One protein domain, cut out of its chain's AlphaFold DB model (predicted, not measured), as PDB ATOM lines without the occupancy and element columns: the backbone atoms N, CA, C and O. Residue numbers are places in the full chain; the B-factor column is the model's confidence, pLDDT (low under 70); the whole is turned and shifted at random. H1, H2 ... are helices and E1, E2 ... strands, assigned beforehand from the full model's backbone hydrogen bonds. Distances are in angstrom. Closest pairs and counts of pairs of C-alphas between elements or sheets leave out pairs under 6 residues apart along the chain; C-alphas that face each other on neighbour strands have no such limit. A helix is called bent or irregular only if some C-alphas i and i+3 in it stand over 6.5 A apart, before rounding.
ATOM      1  N   ASN A  55       8.080 -20.336  20.627       92.88
ATOM      2  CA  ASN A  55       8.004 -19.434  19.481       92.88
ATOM      3  C   ASN A  55       9.343 -18.738  19.256       92.88
ATOM      4  O   ASN A  55       9.759 -18.610  18.105       92.88
ATOM      5  N   GLU A  56      10.039 -18.346  20.325       94.06
ATOM      6  CA  GLU A  56      11.405 -17.821  20.247       94.06
ATOM      7  C   GLU A  56      12.338 -18.830  19.568       94.06
ATOM      8  O   GLU A  56      13.002 -18.486  18.590       94.06
ATOM      9  N   LEU A  57      12.318 -20.095  20.005       94.75
ATOM     10  CA  LEU A  57      13.141 -21.150  19.412       94.75
ATOM     11  C   LEU A  57      12.845 -21.354  17.920       94.75
ATOM     12  O   LEU A  57      13.766 -21.389  17.101       94.75
ATOM     13  N   ILE A  58      11.567 -21.484  17.554       93.44
ATOM     14  CA  ILE A  58      11.153 -21.693  16.159       93.44
ATOM     15  C   ILE A  58      11.544 -20.486  15.301       93.44
ATOM     16  O   ILE A  58      12.088 -20.662  14.211       93.44
ATOM     17  N   THR A  59      11.317 -19.271  15.800       94.50
ATOM     18  CA  THR A  59      11.659 -18.022  15.104       94.50
ATOM     19  C   THR A  59      13.169 -17.890  14.921       94.50
ATOM     20  O   THR A  59      13.640 -17.533  13.843       94.50
ATOM     21  N   ALA A  60      13.957 -18.245  15.937       94.75
ATOM     22  CA  ALA A  60      15.409 -18.240  15.847       94.75
ATOM     23  C   ALA A  60      15.918 -19.193  14.754       94.75
ATOM     24  O   ALA A  60      16.850 -18.837  14.037       94.75
ATOM     25  N   CYS A  61      15.264 -20.343  14.575       94.62
ATOM     26  CA  CYS A  61      15.618 -21.343  13.569       94.62
ATOM     27  C   CYS A  61      15.167 -20.997  12.135       94.62
ATOM     28  O   CYS A  61      15.569 -21.683  11.189       94.62
ATOM     29  N   GLN A  62      14.352 -19.955  11.935       92.38
ATOM     30  CA  GLN A  62      13.947 -19.520  10.594       92.38
ATOM     31  C   GLN A  62      15.168 -19.149   9.746       92.38
ATOM     32  O   GLN A  62      16.087 -18.477  10.214       92.38
ATOM     33  N   GLY A  63      15.180 -19.614   8.494       93.00
ATOM     34  CA  GLY A  63      16.302 -19.424   7.567       93.00
ATOM     35  C   GLY A  63      17.501 -20.350   7.813       93.00
ATOM     36  O   GLY A  63      18.359 -20.449   6.948       93.00
ATOM     37  N   ILE A  64      17.535 -21.075   8.936       96.19
ATOM     38  CA  ILE A  64      18.579 -22.057   9.272       96.19
ATOM     39  C   ILE A  64      18.098 -23.475   8.957       96.19
ATOM     40  O   ILE A  64      18.847 -24.298   8.430       96.19
ATOM     41  N   ILE A  65      16.834 -23.764   9.268       94.88
ATOM     42  CA  ILE A  65      16.170 -25.024   8.933       94.88
ATOM     43  C   ILE A  65      14.861 -24.751   8.190       94.88
ATOM     44  O   ILE A  65      14.212 -23.726   8.404       94.88
ATOM     45  N   ALA A  66      14.458 -25.688   7.335       93.94
ATOM     46  CA  ALA A  66      13.184 -25.657   6.622       93.94
ATOM     47  C   ALA A  66      12.381 -26.918   6.894       93.94
ATOM     48  O   ALA A  66      12.929 -28.015   6.959       93.94
ATOM     49  N   VAL A  67      11.064 -26.768   6.985       91.06
ATOM     50  CA  VAL A  67      10.145 -27.903   6.940       91.06
ATOM     51  C   VAL A  67       9.903 -28.271   5.478       91.06
ATOM     52  O   VAL A  67       9.459 -27.433   4.699       91.06
ATOM     53  N   THR A  68      10.157 -29.525   5.124       89.50
ATOM     54  CA  THR A  68       9.902 -30.107   3.802       89.50
ATOM     55  C   THR A  68       8.970 -31.325   3.933       89.50
ATOM     56  O   THR A  68       8.692 -31.777   5.053       89.50
ATOM     57  N   PRO A  69       8.427 -31.857   2.823       85.75
ATOM     58  CA  PRO A  69       7.655 -33.101   2.845       85.75
ATOM     59  C   PRO A  69       8.439 -34.301   3.401       85.75
ATOM     60  O   PRO A  69       7.856 -35.164   4.050       85.75
ATOM     61  N   GLU A  70       9.753 -34.333   3.178       83.25
ATOM     62  CA  GLU A  70      10.661 -35.413   3.581       83.25
ATOM     63  C   GLU A  70      11.144 -35.288   5.034       83.25
ATOM     64  O   GLU A  70      11.708 -36.235   5.580       83.25
ATOM     65  N   GLY A  71      10.945 -34.132   5.675       83.19
ATOM     66  CA  GLY A  71      11.370 -33.884   7.052       83.19
ATOM     67  C   GLY A  71      11.832 -32.449   7.271       83.19
ATOM     68  O   GLY A  71      11.370 -31.523   6.617       83.19
ATOM     69  N   ILE A  72      12.738 -32.237   8.227       90.00
ATOM     70  CA  ILE A  72      13.370 -30.927   8.417       90.00
ATOM     71  C   ILE A  72      14.714 -30.908   7.678       90.00
ATOM     72  O   ILE A  72      15.616 -31.690   7.985       90.00
ATOM     73  N   ALA A  73      14.872 -29.990   6.729       92.25
ATOM     74  CA  ALA A  73      16.111 -29.737   6.001       92.25
ATOM     75  C   ALA A  73      16.969 -28.677   6.710       92.25
ATOM     76  O   ALA A  73      16.450 -27.814   7.415       92.25
ATOM     77  N   THR A  74      18.288 -28.753   6.531       94.81
ATOM     78  CA  THR A  74      19.237 -27.716   6.968       94.81
ATOM     79  C   THR A  74      19.530 -26.804   5.776       94.81
ATOM     80  O   THR A  74      19.817 -27.315   4.698       94.81
ATOM     81  N   LEU A  75      19.422 -25.484   5.950       94.44
ATOM     82  CA  LEU A  75      19.558 -24.485   4.878       94.44
ATOM     83  C   LEU A  75      20.913 -23.765   4.862       94.44
ATOM     84  O   LEU A  75      21.228 -23.096   3.883       94.44
ATOM     85  N   VAL A  76      21.685 -23.874   5.940       94.00
ATOM     86  CA  VAL A  76      22.970 -23.183   6.122       94.00
ATOM     87  C   VAL A  76      24.114 -24.177   6.260       94.00
ATOM     88  O   VAL A  76      23.894 -25.348   6.584       94.00
ATOM     89  N   ASP A  77      25.341 -23.707   6.045       91.75
ATOM     90  CA  ASP A  77      26.535 -24.515   6.266       91.75
ATOM     91  C   ASP A  77      26.862 -24.620   7.762       91.75
ATOM     92  O   ASP A  77      27.407 -23.704   8.380       91.75
ATOM     93  N   VAL A  78      26.512 -25.766   8.341       92.75
ATOM     94  CA  VAL A  78      26.776 -26.091   9.745       92.75
ATOM     95  C   VAL A  78      28.140 -26.747   9.956       92.75
ATOM     96  O   VAL A  78      28.556 -26.880  11.101       92.75
ATOM     97  N   GLU A  79      28.859 -27.133   8.895       87.94
ATOM     98  CA  GLU A  79      30.171 -27.795   9.017       87.94
ATOM     99  C   GLU A  79      31.252 -26.843   9.546       87.94
ATOM    100  O   GLU A  79      32.296 -27.276  10.026       87.94
ATOM    101  N   THR A  80      30.977 -25.538   9.516       88.88
ATOM    102  CA  THR A  80      31.808 -24.496  10.131       88.88
ATOM    103  C   THR A  80      31.713 -24.459  11.660       88.88
ATOM    104  O   THR A  80      32.545 -23.822  12.312       88.88
ATOM    105  N   LEU A  81      30.717 -25.127  12.256       93.62
ATOM    106  CA  LEU A  81      30.539 -25.165  13.702       93.62
ATOM    107  C   LEU A  81      31.576 -26.083  14.375       93.62
ATOM    108  O   LEU A  81      31.865 -27.167  13.869       93.62
ATOM    109  N   PRO A  82      32.067 -25.725  15.575       93.44
ATOM    110  CA  PRO A  82      32.802 -26.654  16.429       93.44
ATOM    111  C   PRO A  82      31.986 -27.922  16.720       93.44
ATOM    112  O   PRO A  82      30.773 -27.834  16.914       93.44
ATOM    113  N   ASP A  83      32.650 -29.073  16.882       93.25
ATOM    114  CA  ASP A  83      32.014 -30.393  17.059       93.25
ATOM    115  C   ASP A  83      30.837 -30.392  18.053       93.25
ATOM    116  O   ASP A  83      29.776 -30.958  17.791       93.25
ATOM    117  N   LYS A  84      31.005 -29.739  19.212       95.50
ATOM    118  CA  LYS A  84      29.955 -29.629  20.238       95.50
ATOM    119  C   LYS A  84      28.729 -28.878  19.738       95.50
ATOM    120  O   LYS A  84      27.605 -29.303  19.982       95.50
ATOM    121  N   GLU A  85      28.944 -27.759  19.061       96.75
ATOM    122  CA  GLU A  85      27.873 -26.907  18.550       96.75
ATOM    123  C   GLU A  85      27.159 -27.570  17.377       96.75
ATOM    124  O   GLU A  85      25.940 -27.461  17.273       96.75
ATOM    125  N   LEU A  86      27.887 -28.337  16.562       96.31
ATOM    126  CA  LEU A  86      27.301 -29.168  15.519       96.31
ATOM    127  C   LEU A  86      26.410 -30.277  16.111       96.31
ATOM    128  O   LEU A  86      25.282 -30.480  15.661       96.31
ATOM    129  N   ILE A  87      26.856 -30.956  17.174       97.06
ATOM    130  CA  ILE A  87      26.018 -31.934  17.892       97.06
ATOM    131  C   ILE A  87      24.773 -31.254  18.479       97.06
ATOM    132  O   ILE A  87      23.659 -31.757  18.309       97.06
ATOM    133  N   LEU A  88      24.938 -30.099  19.139       97.81
ATOM    134  CA  LEU A  88      23.816 -29.327  19.677       97.81
ATOM    135  C   LEU A  88      22.835 -28.928  18.573       97.81
ATOM    136  O   LEU A  88      21.633 -29.095  18.760       97.81
ATOM    137  N   PHE A  89      23.324 -28.488  17.412       97.50
ATOM    138  CA  PHE A  89      22.495 -28.162  16.255       97.50
ATOM    139  C   PHE A  89      21.582 -29.328  15.857       97.50
ATOM    140  O   PHE A  89      20.371 -29.143  15.707       97.50
ATOM    141  N   HIS A  90      22.118 -30.547  15.752       96.69
ATOM    142  CA  HIS A  90      21.309 -31.716  15.400       96.69
ATOM    143  C   HIS A  90      20.284 -32.079  16.483       96.69
ATOM    144  O   HIS A  90      19.145 -32.422  16.155       96.69
ATOM    145  N   LEU A  91      20.630 -31.934  17.765       97.75
ATOM    146  CA  LEU A  91      19.684 -32.154  18.863       97.75
ATOM    147  C   LEU A  91      18.582 -31.080  18.910       97.75
ATOM    148  O   LEU A  91      17.418 -31.412  19.143       97.75
ATOM    149  N   VAL A  92      18.901 -29.813  18.619       97.44
ATOM    150  CA  VAL A  92      17.893 -28.752  18.452       97.44
ATOM    151  C   VAL A  92      16.981 -29.059  17.277       97.44
ATOM    152  O   VAL A  92      15.762 -28.963  17.403       97.44
ATOM    153  N   LYS A  93      17.541 -29.490  16.146       96.00
ATOM    154  CA  LYS A  93      16.760 -29.889  14.976       96.00
ATOM    155  C   LYS A  93      15.788 -31.027  15.307       96.00
ATOM    156  O   LYS A  93      14.636 -30.975  14.873       96.00
ATOM    157  N   ALA A  94      16.194 -32.010  16.117       96.06
ATOM    158  CA  ALA A  94      15.304 -33.063  16.612       96.06
ATOM    159  C   ALA A  94      14.192 -32.509  17.526       96.06
ATOM    160  O   ALA A  94      13.018 -32.834  17.333       96.06
ATOM    161  N   LYS A  95      14.529 -31.606  18.459       96.31
ATOM    162  CA  LYS A  95      13.557 -30.911  19.321       96.31
ATOM    163  C   LYS A  95      12.520 -30.138  18.499       96.31
ATOM    164  O   LYS A  95      11.322 -30.315  18.708       96.31
ATOM    165  N   VAL A  96      12.958 -29.334  17.528       95.44
ATOM    166  CA  VAL A  96      12.063 -28.577  16.637       95.44
ATOM    167  C   VAL A  96      11.225 -29.518  15.770       95.44
ATOM    168  O   VAL A  96      10.026 -29.298  15.619       95.44
ATOM    169  N   SER A  97      11.803 -30.616  15.274       94.12
ATOM    170  CA  SER A  97      11.050 -31.640  14.534       94.12
ATOM    171  C   SER A  97       9.907 -32.210  15.364       94.12
ATOM    172  O   SER A  97       8.793 -32.351  14.857       94.12
ATOM    173  N   ARG A  98      10.143 -32.483  16.652       94.25
ATOM    174  CA  ARG A  98       9.092 -32.944  17.561       94.25
ATOM    175  C   ARG A  98       8.020 -31.885  17.802       94.25
ATOM    176  O   ARG A  98       6.836 -32.217  17.750       94.25
ATOM    177  N   LEU A  99       8.427 -30.638  18.048       93.06
ATOM    178  CA  LEU A  99       7.521 -29.507  18.290       93.06
ATOM    179  C   LEU A  99       6.605 -29.228  17.090       93.06
ATOM    180  O   LEU A  99       5.440 -28.888  17.267       93.06
ATOM    181  N   LEU A 100       7.111 -29.434  15.871       91.38
ATOM    182  CA  LEU A 100       6.361 -29.271  14.624       91.38
ATOM    183  C   LEU A 100       5.625 -30.548  14.178       91.38
ATOM    184  O   LEU A 100       5.129 -30.606  13.052       91.38
ATOM    185  N   ASN A 101       5.559 -31.576  15.033       91.12
ATOM    186  CA  ASN A 101       4.947 -32.880  14.747       91.12
ATOM    187  C   ASN A 101       5.495 -33.559  13.474       91.12
ATOM    188  O   ASN A 101       4.770 -34.243  12.755       91.12
ATOM    189  N   LYS A 102       6.787 -33.364  13.186       91.62
ATOM    190  CA  LYS A 102       7.533 -34.030  12.100       91.62
ATOM    191  C   LYS A 102       8.340 -35.238  12.574       91.62
ATOM    192  O   LYS A 102       8.875 -35.968  11.752       91.62
ATOM    193  N   SER A 103       8.419 -35.446  13.885       90.94
ATOM    194  CA  SER A 103       9.031 -36.608  14.529       90.94
ATOM    195  C   SER A 103       8.233 -36.973  15.781       90.94
ATOM    196  O   SER A 103       7.675 -36.092  16.435       90.94
ATOM    197  N   GLU A 104       8.210 -38.254  16.147       90.12
ATOM    198  CA  GLU A 104       7.630 -38.730  17.412       90.12
ATOM    199  C   GLU A 104       8.533 -38.445  18.620       90.12
ATOM    200  O   GLU A 104       8.058 -38.337  19.755       90.12
ATOM    201  N   LYS A 105       9.836 -38.275  18.373       93.12
ATOM    202  CA  LYS A 105      10.862 -38.083  19.400       93.12
ATOM    203  C   LYS A 105      11.612 -36.767  19.227       93.12
ATOM    204  O   LYS A 105      11.839 -36.305  18.111       93.12
ATOM    205  N   GLU A 106      12.028 -36.204  20.357       94.31
ATOM    206  CA  GLU A 106      12.922 -35.039  20.459       94.31
ATOM    207  C   GLU A 106      14.386 -35.425  20.734       94.31
ATOM    208  O   GLU A 106      15.219 -34.564  21.014       94.31
ATOM    209  N   SER A 107      14.684 -36.721  20.703       97.44
ATOM    210  CA  SER A 107      15.990 -37.314  20.971       97.44
ATOM    211  C   SER A 107      16.595 -37.925  19.709       97.44
ATOM    212  O   SER A 107      15.877 -38.283  18.776       97.44
ATOM    213  N   LEU A 108      17.919 -38.074  19.704       97.06
ATOM    214  CA  LEU A 108      18.674 -38.771  18.664       97.06
ATOM    215  C   LEU A 108      19.489 -39.907  19.271       97.06
ATOM    216  O   LEU A 108      20.082 -39.757  20.345       97.06
ATOM    217  N   VAL A 109      19.565 -41.031  18.560       96.06
ATOM    218  CA  VAL A 109      20.541 -42.077  18.878       96.06
ATOM    219  C   VAL A 109      21.913 -41.706  18.318       96.06
ATOM    220  O   VAL A 109      22.030 -40.988  17.327       96.06
ATOM    221  N   ILE A 110      22.979 -42.203  18.945       94.69
ATOM    222  CA  ILE A 110      24.362 -41.848  18.596       94.69
ATOM    223  C   ILE A 110      24.696 -42.122  17.122       94.69
ATOM    224  O   ILE A 110      25.472 -41.377  16.534       94.69
ATOM    225  N   SER A 111      24.090 -43.142  16.507       92.88
ATOM    226  CA  SER A 111      24.255 -43.438  15.079       92.88
ATOM    227  C   SER A 111      23.740 -42.316  14.175       92.88
ATOM    228  O   SER A 111      24.365 -42.036  13.157       92.88
ATOM    229  N   ASP A 112      22.654 -41.647  14.564       92.88
ATOM    230  CA  ASP A 112      22.069 -40.538  13.802       92.88
ATOM    231  C   ASP A 112      22.907 -39.264  13.957       92.88
ATOM    232  O   ASP A 112      23.046 -38.459  13.037       92.88
ATOM    233  N   ILE A 113      23.525 -39.088  15.127       94.19
ATOM    234  CA  ILE A 113      24.480 -38.001  15.367       94.19
ATOM    235  C   ILE A 113      25.756 -38.244  14.548       94.19
ATOM    236  O   ILE A 113      26.298 -37.334  13.930       94.19
ATOM    237  N   LEU A 114      26.231 -39.487  14.473       92.25
ATOM    238  CA  LEU A 114      27.404 -39.838  13.671       92.25
ATOM    239  C   LEU A 114      27.178 -39.629  12.173       92.25
ATOM    240  O   LEU A 114      28.038 -39.067  11.496       92.25
ATOM    241  N   SER A 115      26.015 -40.041  11.660       87.88
ATOM    242  CA  SER A 115      25.679 -39.878  10.241       87.88
ATOM    243  C   SER A 115      25.551 -38.410   9.827       87.88
ATOM    244  O   SER A 115      25.784 -38.083   8.665       87.88
ATOM    245  N   SER A 116      25.226 -37.528  10.773       85.50
ATOM    246  CA  SER A 116      25.024 -36.100  10.526       85.50
ATOM    247  C   SER A 116      26.263 -35.229  10.761       85.50
ATOM    248  O   SER A 116      26.364 -34.164  10.162       85.50
ATOM    249  N   THR A 117      27.232 -35.694  11.554       83.06
ATOM    250  CA  THR A 117      28.427 -34.914  11.933       83.06
ATOM    251  C   THR A 117      29.701 -35.274  11.159       83.06
ATOM    252  O   THR A 117      30.705 -34.587  11.292       83.06
ATOM    253  N   LYS A 118      29.703 -36.353  10.356       77.44
ATOM    254  CA  LYS A 118      30.877 -36.865   9.602       77.44
ATOM    255  C   LYS A 118      32.136 -37.135  10.460       77.44
ATOM    256  O   LYS A 118      33.227 -37.313   9.918       77.44
ATOM    257  N   HIS A 119      32.009 -37.210  11.786       79.44
ATOM    258  CA  HIS A 119      33.116 -37.457  12.713       79.44
ATOM    259  C   HIS A 119      33.215 -38.928  13.141       79.44
ATOM    260  O   HIS A 119      32.294 -39.726  12.969       79.44
ATOM    261  N   SER A 120      34.356 -39.302  13.730       79.50
ATOM    262  CA  SER A 120      34.571 -40.656  14.247       79.50
ATOM    263  C   SER A 120      33.722 -40.946  15.491       79.50
ATOM    264  O   SER A 120      33.419 -40.054  16.286       79.50
ATOM    265  N   VAL A 121      33.407 -42.229  15.708       79.50
ATOM    266  CA  VAL A 121      32.633 -42.714  16.870       79.50
ATOM    267  C   VAL A 121      33.237 -42.251  18.196       79.50
ATOM    268  O   VAL A 121      32.514 -41.771  19.067       79.50
ATOM    269  N   GLY A 122      34.561 -42.364  18.340       81.94
ATOM    270  CA  GLY A 122      35.271 -41.953  19.552       81.94
ATOM    271  C   GLY A 122      35.176 -40.450  19.818       81.94
ATOM    272  O   GLY A 122      34.961 -40.055  20.962       81.94
ATOM    273  N   SER A 123      35.260 -39.625  18.767       86.75
ATOM    274  CA  SER A 123      35.144 -38.167  18.898       86.75
ATOM    275  C   SER A 123      33.742 -37.763  19.353       86.75
ATOM    276  O   SER A 123      33.589 -37.102  20.379       86.75
ATOM    277  N   VAL A 124      32.699 -38.242  18.664       92.69
ATOM    278  CA  VAL A 124      31.304 -37.907  19.003       92.69
ATOM    279  C   VAL A 124      30.934 -38.390  20.405       92.69
ATOM    280  O   VAL A 124      30.304 -37.649  21.157       92.69
ATOM    281  N   ALA A 125      31.350 -39.600  20.793       92.25
ATOM    282  CA  ALA A 125      31.100 -40.114  22.137       92.25
ATOM    283  C   ALA A 125      31.762 -39.246  23.219       92.25
ATOM    284  O   ALA A 125      31.103 -38.903  24.199       92.25
ATOM    285  N   GLY A 126      33.022 -38.841  23.016       95.38
ATOM    286  CA  GLY A 126      33.727 -37.937  23.929       95.38
ATOM    287  C   GLY A 126      33.028 -36.582  24.057       95.38
ATOM    288  O   GLY A 126      32.755 -36.129  25.167       95.38
ATOM    289  N   ARG A 127      32.631 -35.979  22.930       96.25
ATOM    290  CA  ARG A 127      31.903 -34.700  22.925       96.25
ATOM    291  C   ARG A 127      30.532 -34.792  23.583       96.25
ATOM    292  O   ARG A 127      30.163 -33.880  24.314       96.25
ATOM    293  N   LEU A 128      29.799 -35.886  23.389       97.06
ATOM    294  CA  LEU A 128      28.534 -36.126  24.089       97.06
ATOM    295  C   LEU A 128      28.738 -36.293  25.597       97.06
ATOM    296  O   LEU A 128      27.939 -35.779  26.372       97.06
ATOM    297  N   SER A 129      29.808 -36.969  26.028       96.62
ATOM    298  CA  SER A 129      30.158 -37.048  27.450       96.62
ATOM    299  C   SER A 129      30.445 -35.666  28.042       96.62
ATOM    300  O   SER A 129      29.924 -35.357  29.113       96.62
ATOM    301  N   GLU A 130      31.201 -34.823  27.333       98.06
ATOM    302  CA  GLU A 130      31.462 -33.437  27.740       98.06
ATOM    303  C   GLU A 130      30.159 -32.621  27.824       98.06
ATOM    304  O   GLU A 130      29.858 -32.056  28.873       98.06
ATOM    305  N   LEU A 131      29.333 -32.640  26.773       98.31
ATOM    306  CA  LEU A 131      28.050 -31.923  26.726       98.31
ATOM    307  C   LEU A 131      27.069 -32.369  27.823       98.31
ATOM    308  O   LEU A 131      26.314 -31.547  28.346       98.31
ATOM    309  N   CYS A 132      27.081 -33.655  28.185       97.94
ATOM    310  CA  CYS A 132      26.319 -34.170  29.320       97.94
ATOM    311  C   CYS A 132      26.858 -33.645  30.655       97.94
ATOM    312  O   CYS A 132      26.073 -33.254  31.514       97.94
ATOM    313  N   SER A 133      28.182 -33.611  30.834       97.44
ATOM    314  CA  SER A 133      28.795 -33.071  32.056       97.44
ATOM    315  C   SER A 133      28.567 -31.563  32.221       97.44
ATOM    316  O   SER A 133      28.430 -31.083  33.341       97.44
ATOM    317  N   GLU A 134      28.458 -30.838  31.107       97.69
ATOM    318  CA  GLU A 134      28.143 -29.404  31.053       97.69
ATOM    319  C   GLU A 134      26.636 -29.121  31.221       97.69
ATOM    320  O   GLU A 134      26.229 -27.973  31.380       97.69
ATOM    321  N   GLY A 135      25.788 -30.156  31.200       97.56
ATOM    322  CA  GLY A 135      24.339 -30.035  31.367       97.56
ATOM    323  C   GLY A 135      23.587 -29.526  30.134       97.56
ATOM    324  O   GLY A 135      22.383 -29.279  30.219       97.56
ATOM    325  N   PHE A 136      24.246 -29.378  28.981       98.38
ATOM    326  CA  PHE A 136      23.595 -28.967  27.729       98.38
ATOM    327  C   PHE A 136      22.802 -30.096  27.075       98.38
ATOM    328  O   PHE A 136      21.811 -29.861  26.381       98.38
ATOM    329  N   VAL A 137      23.230 -31.333  27.301       98.56
ATOM    330  CA  VAL A 137      22.623 -32.542  26.749       98.56
ATOM    331  C   VAL A 137      22.341 -33.505  27.891       98.56
ATOM    332  O   VAL A 137      23.055 -33.528  28.887       98.56
ATOM    333  N   GLU A 138      21.305 -34.321  27.757       97.94
ATOM    334  CA  GLU A 138      21.065 -35.433  28.669       97.94
ATOM    335  C   GLU A 138      20.895 -36.742  27.905       97.94
ATOM    336  O   GLU A 138      20.383 -36.784  26.780       97.94
ATOM    337  N   ARG A 139      21.336 -37.832  28.533       97.44
ATOM    338  CA  ARG A 139      21.176 -39.184  28.009       97.44
ATOM    339  C   ARG A 139      19.850 -39.756  28.497       97.44
ATOM    340  O   ARG A 139      19.689 -40.015  29.684       97.44
ATOM    341  N   VAL A 140      18.935 -40.004  27.568       96.44
ATOM    342  CA  VAL A 140      17.574 -40.497  27.854       96.44
ATOM    343  C   VAL A 140      17.415 -41.999  27.625       96.44
ATOM    344  O   VAL A 140      16.389 -42.579  27.962       96.44
ATOM    345  N   GLY A 141      18.438 -42.652  27.070       93.44
ATOM    346  CA  GLY A 141      18.409 -44.082  26.792       93.44
ATOM    347  C   GLY A 141      19.775 -44.655  26.429       93.44
ATOM    348  O   GLY A 141      20.833 -44.034  26.606       93.44
ATOM    349  N   LYS A 142      19.781 -45.881  25.899       92.81
ATOM    350  CA  LYS A 142      21.015 -46.567  25.502       92.81
ATOM    351  C   LYS A 142      21.615 -45.916  24.250       92.81
ATOM    352  O   LYS A 142      21.359 -46.341  23.134       92.81
ATOM    353  N   GLY A 143      22.461 -44.911  24.478       93.31
ATOM    354  CA  GLY A 143      23.097 -44.148  23.403       93.31
ATOM    355  C   GLY A 143      22.133 -43.168  22.742       93.31
ATOM    356  O   GLY A 143      22.337 -42.831  21.585       93.31
ATOM    357  N   GLU A 144      21.091 -42.752  23.460       97.31
ATOM    358  CA  GLU A 144      20.074 -41.812  22.997       97.31
ATOM    359  C   GLU A 144      20.143 -40.543  23.845       97.31
ATOM    360  O   GLU A 144      20.231 -40.622  25.076       97.31
ATOM    361  N   TYR A 145      20.130 -39.391  23.183       98.44
ATOM    362  CA  TYR A 145      20.420 -38.091  23.776       98.44
ATOM    363  C   TYR A 145      19.385 -37.057  23.341       98.44
ATOM    364  O   TYR A 145      18.881 -37.119  22.220       98.44
ATOM    365  N   ARG A 146      19.098 -36.081  24.202       98.25
ATOM    366  CA  ARG A 146      18.318 -34.885  23.848       98.25
ATOM    367  C   ARG A 146      18.952 -33.634  24.438       98.25
ATOM    368  O   ARG A 146      19.692 -33.710  25.417       98.25
ATOM    369  N   ILE A 147      18.639 -32.486  23.850       98.44
ATOM    370  CA  ILE A 147      19.066 -31.194  24.384       98.44
ATOM    371  C   ILE A 147      18.223 -30.803  25.605       98.44
ATOM    372  O   ILE A 147      17.008 -31.012  25.622       98.44
ATOM    373  N   THR A 148      18.868 -30.235  26.624       98.00
ATOM    374  CA  THR A 148      18.190 -29.704  27.815       98.00
ATOM    375  C   THR A 148      17.707 -28.273  27.572       98.00
ATOM    376  O   THR A 148      18.101 -27.618  26.607       98.00
ATOM    377  N   THR A 149      16.895 -27.727  28.479       96.50
ATOM    378  CA  THR A 149      16.539 -26.297  28.446       96.50
ATOM    379  C   THR A 149      17.773 -25.396  28.526       96.50
ATOM    380  O   THR A 149      17.826 -24.369  27.857       96.50
ATOM    381  N   TYR A 150      18.793 -25.797  29.292       97.12
ATOM    382  CA  TYR A 150      20.042 -25.045  29.386       97.12
ATOM    383  C   TYR A 150      20.848 -25.100  28.083       97.12
ATOM    384  O   TYR A 150      21.352 -24.077  27.624       97.12
ATOM    385  N   GLY A 151      20.894 -26.266  27.431       98.12
ATOM    386  CA  GLY A 151      21.486 -26.399  26.100       98.12
ATOM    387  C   GLY A 151      20.765 -25.560  25.046       98.12
ATOM    388  O   GLY A 151      21.422 -24.964  24.195       98.12
ATOM    389  N   LEU A 152      19.432 -25.464  25.115       98.06
ATOM    390  CA  LEU A 152      18.644 -24.607  24.224       98.06
ATOM    391  C   LEU A 152      18.978 -23.123  24.417       98.06
ATOM    392  O   LEU A 152      19.213 -22.430  23.431       98.06
ATOM    393  N   ASP A 153      19.050 -22.651  25.662       97.06
ATOM    394  CA  ASP A 153      19.446 -21.270  25.970       97.06
ATOM    395  C   ASP A 153      20.857 -20.957  25.449       97.06
ATOM    396  O   ASP A 153      21.067 -19.949  24.769       97.06
ATOM    397  N   TYR A 154      21.815 -21.863  25.686       97.56
ATOM    398  CA  TYR A 154      23.165 -21.740  25.137       97.56
ATOM    399  C   TYR A 154      23.144 -21.671  23.607       97.56
ATOM    400  O   TYR A 154      23.797 -20.803  23.024       97.56
ATOM    401  N   PHE A 155      22.392 -22.557  22.952       97.81
ATOM    402  CA  PHE A 155      22.294 -22.616  21.497       97.81
ATOM    403  C   PHE A 155      21.742 -21.313  20.906       97.81
ATOM    404  O   PHE A 155      22.324 -20.771  19.963       97.81
ATOM    405  N   LEU A 156      20.668 -20.775  21.490       96.88
ATOM    406  CA  LEU A 156      20.072 -19.506  21.067       96.88
ATOM    407  C   LEU A 156      21.054 -18.337  21.193       96.88
ATOM    408  O   LEU A 156      21.148 -17.515  20.284       96.88
ATOM    409  N   LYS A 157      21.815 -18.280  22.289       96.00
ATOM    410  CA  LYS A 157      22.736 -17.171  22.567       96.00
ATOM    411  C   LYS A 157      24.062 -17.260  21.815       96.00
ATOM    412  O   LYS A 157      24.633 -16.224  21.494       96.00
ATOM    413  N   ASN A 158      24.564 -18.469  21.557       96.75
ATOM    414  CA  ASN A 158      25.946 -18.668  21.104       96.75
ATOM    415  C   ASN A 158      26.063 -19.323  19.726       96.75
ATOM    416  O   ASN A 158      27.057 -19.091  19.043       96.75
ATOM    417  N   VAL A 159      25.083 -20.128  19.304       96.94
ATOM    418  CA  VAL A 159      25.161 -20.884  18.041       96.94
ATOM    419  C   VAL A 159      24.330 -20.222  16.945       96.94
ATOM    420  O   VAL A 159      24.834 -20.023  15.845       96.94
ATOM    421  N   ILE A 160      23.095 -19.799  17.244       96.12
ATOM    422  CA  ILE A 160      22.239 -19.089  16.275       96.12
ATOM    423  C   ILE A 160      22.940 -17.877  15.636       96.12
ATOM    424  O   ILE A 160      22.870 -17.768  14.411       96.12
ATOM    425  N   PRO A 161      23.638 -16.991  16.382       94.94
ATOM    426  CA  PRO A 161      24.309 -15.844  15.771       94.94
ATOM    427  C   PRO A 161      25.360 -16.250  14.732       94.94
ATOM    428  O   PRO A 161      25.444 -15.636  13.678       94.94
ATOM    429  N   LYS A 162      26.101 -17.338  14.980       94.88
ATOM    430  CA  LYS A 162      27.124 -17.853  14.055       94.88
ATOM    431  C   LYS A 162      26.524 -18.384  12.752       94.88
ATOM    432  O   LYS A 162      27.183 -18.358  11.723       94.88
ATOM    433  N   LEU A 163      25.281 -18.867  12.804       92.88
ATOM    434  CA  LEU A 163      24.573 -19.443  11.660       92.88
ATOM    435  C   LEU A 163      23.829 -18.405  10.810       92.88
ATOM    436  O   LEU A 163      23.437 -18.721   9.689       92.88
ATOM    437  N   LYS A 164      23.600 -17.193  11.332       86.12
ATOM    438  CA  LYS A 164      22.879 -16.121  10.622       86.12
ATOM    439  C   LYS A 164      23.787 -15.134   9.881       86.12
ATOM    440  O   LYS A 164      23.262 -14.380   9.062       86.12
ATOM    441  N   GLY A 165      25.103 -15.211  10.094       64.75
ATOM    442  CA  GLY A 165      26.080 -14.258   9.557       64.75
ATOM    443  C   GLY A 165      26.233 -13.037  10.448       64.75
ATOM    444  O   GLY A 165      25.201 -12.413  10.781       64.75
TER     445      GLY A 165
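Overview. This is residues 55 to 165 of the 165 residues of an uncharacterized protein of Candidatus Bathyarchaeota archaeon (UniProt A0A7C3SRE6). A rounded body is built round one helix, H2, which runs through the middle; the small hairpins E1-E2 and E3-E4 pack on different sides of it, and H3, H4 and H5 cross it. H1 packs on H5. The 111 printed residues include five named helices and four named strands, in the order H1 E1 E2 H2 H3 H4 E3 E4 H5, of mixed class; each hairpin is an antiparallel sheet. The whole is compact, with a radius of gyration of the C-alphas of 12.9 A and spans of 31 by 30 by 25 A.

Arrangement. Start at H1, residues 55 to 61, which touches residues 156 to 160 of H5, residues 149 to 164; the closest C-alphas, Ala 60 and Ile 160, are 6.9 A apart. Next comes the hairpin of E1, residues 65 to 68, and E2, residues 71 to 74, with N 66 and O 73 within hydrogen-bond range at 2.9 A. The hub is H2, residues 83 to 99; its residues 85 to 92 touch H5, only just about perpendicular at 72 degrees, with C-alphas Glu 85 and Val 159 closest at 6.6 A. Its residues 83 to 90 touch H3, residues 110 to 117, with C-alphas Ile 87 and Ile 113 closest at 6.7 A, and its residues 83 to 87 touch H4, residues 121 to 133, with C-alphas Lys 84 and Arg 127 closest at 6.1 A. In the hairpin of E3, residues 137 to 141, and E4, residues 144 to 147, N 138 and O 146 are 2.9 A apart; the closest C-alphas of H2 and E4, Leu 91 and Ile 147, are 5.6 A apart. Every O i to N i+4 pair is within hydrogen-bond range in H1 to H4, and 9 of 12 in H5.

Along the chain. Find C-alpha 55, where H1 begins, at (8.004, -19.434, 19.481). H2 runs 24.5 A from C-alpha 83 at (32.014, -30.393, 17.059), H4 18.4 A and H5 21.5 A, ending at C-alpha 164 at (22.879, -16.121, 10.622). H5 has a kink of 37 degrees near residue 158 and is only just irregular, with C-alphas 157 and 160 6.6 A apart.

Size, cuts and confidence. The C-alphas farthest apart, Lys 142 and Gly 165, are 36.4 A apart. The printed part has no cut and no long link; only residue 165, the chain's last, has a pLDDT under 70.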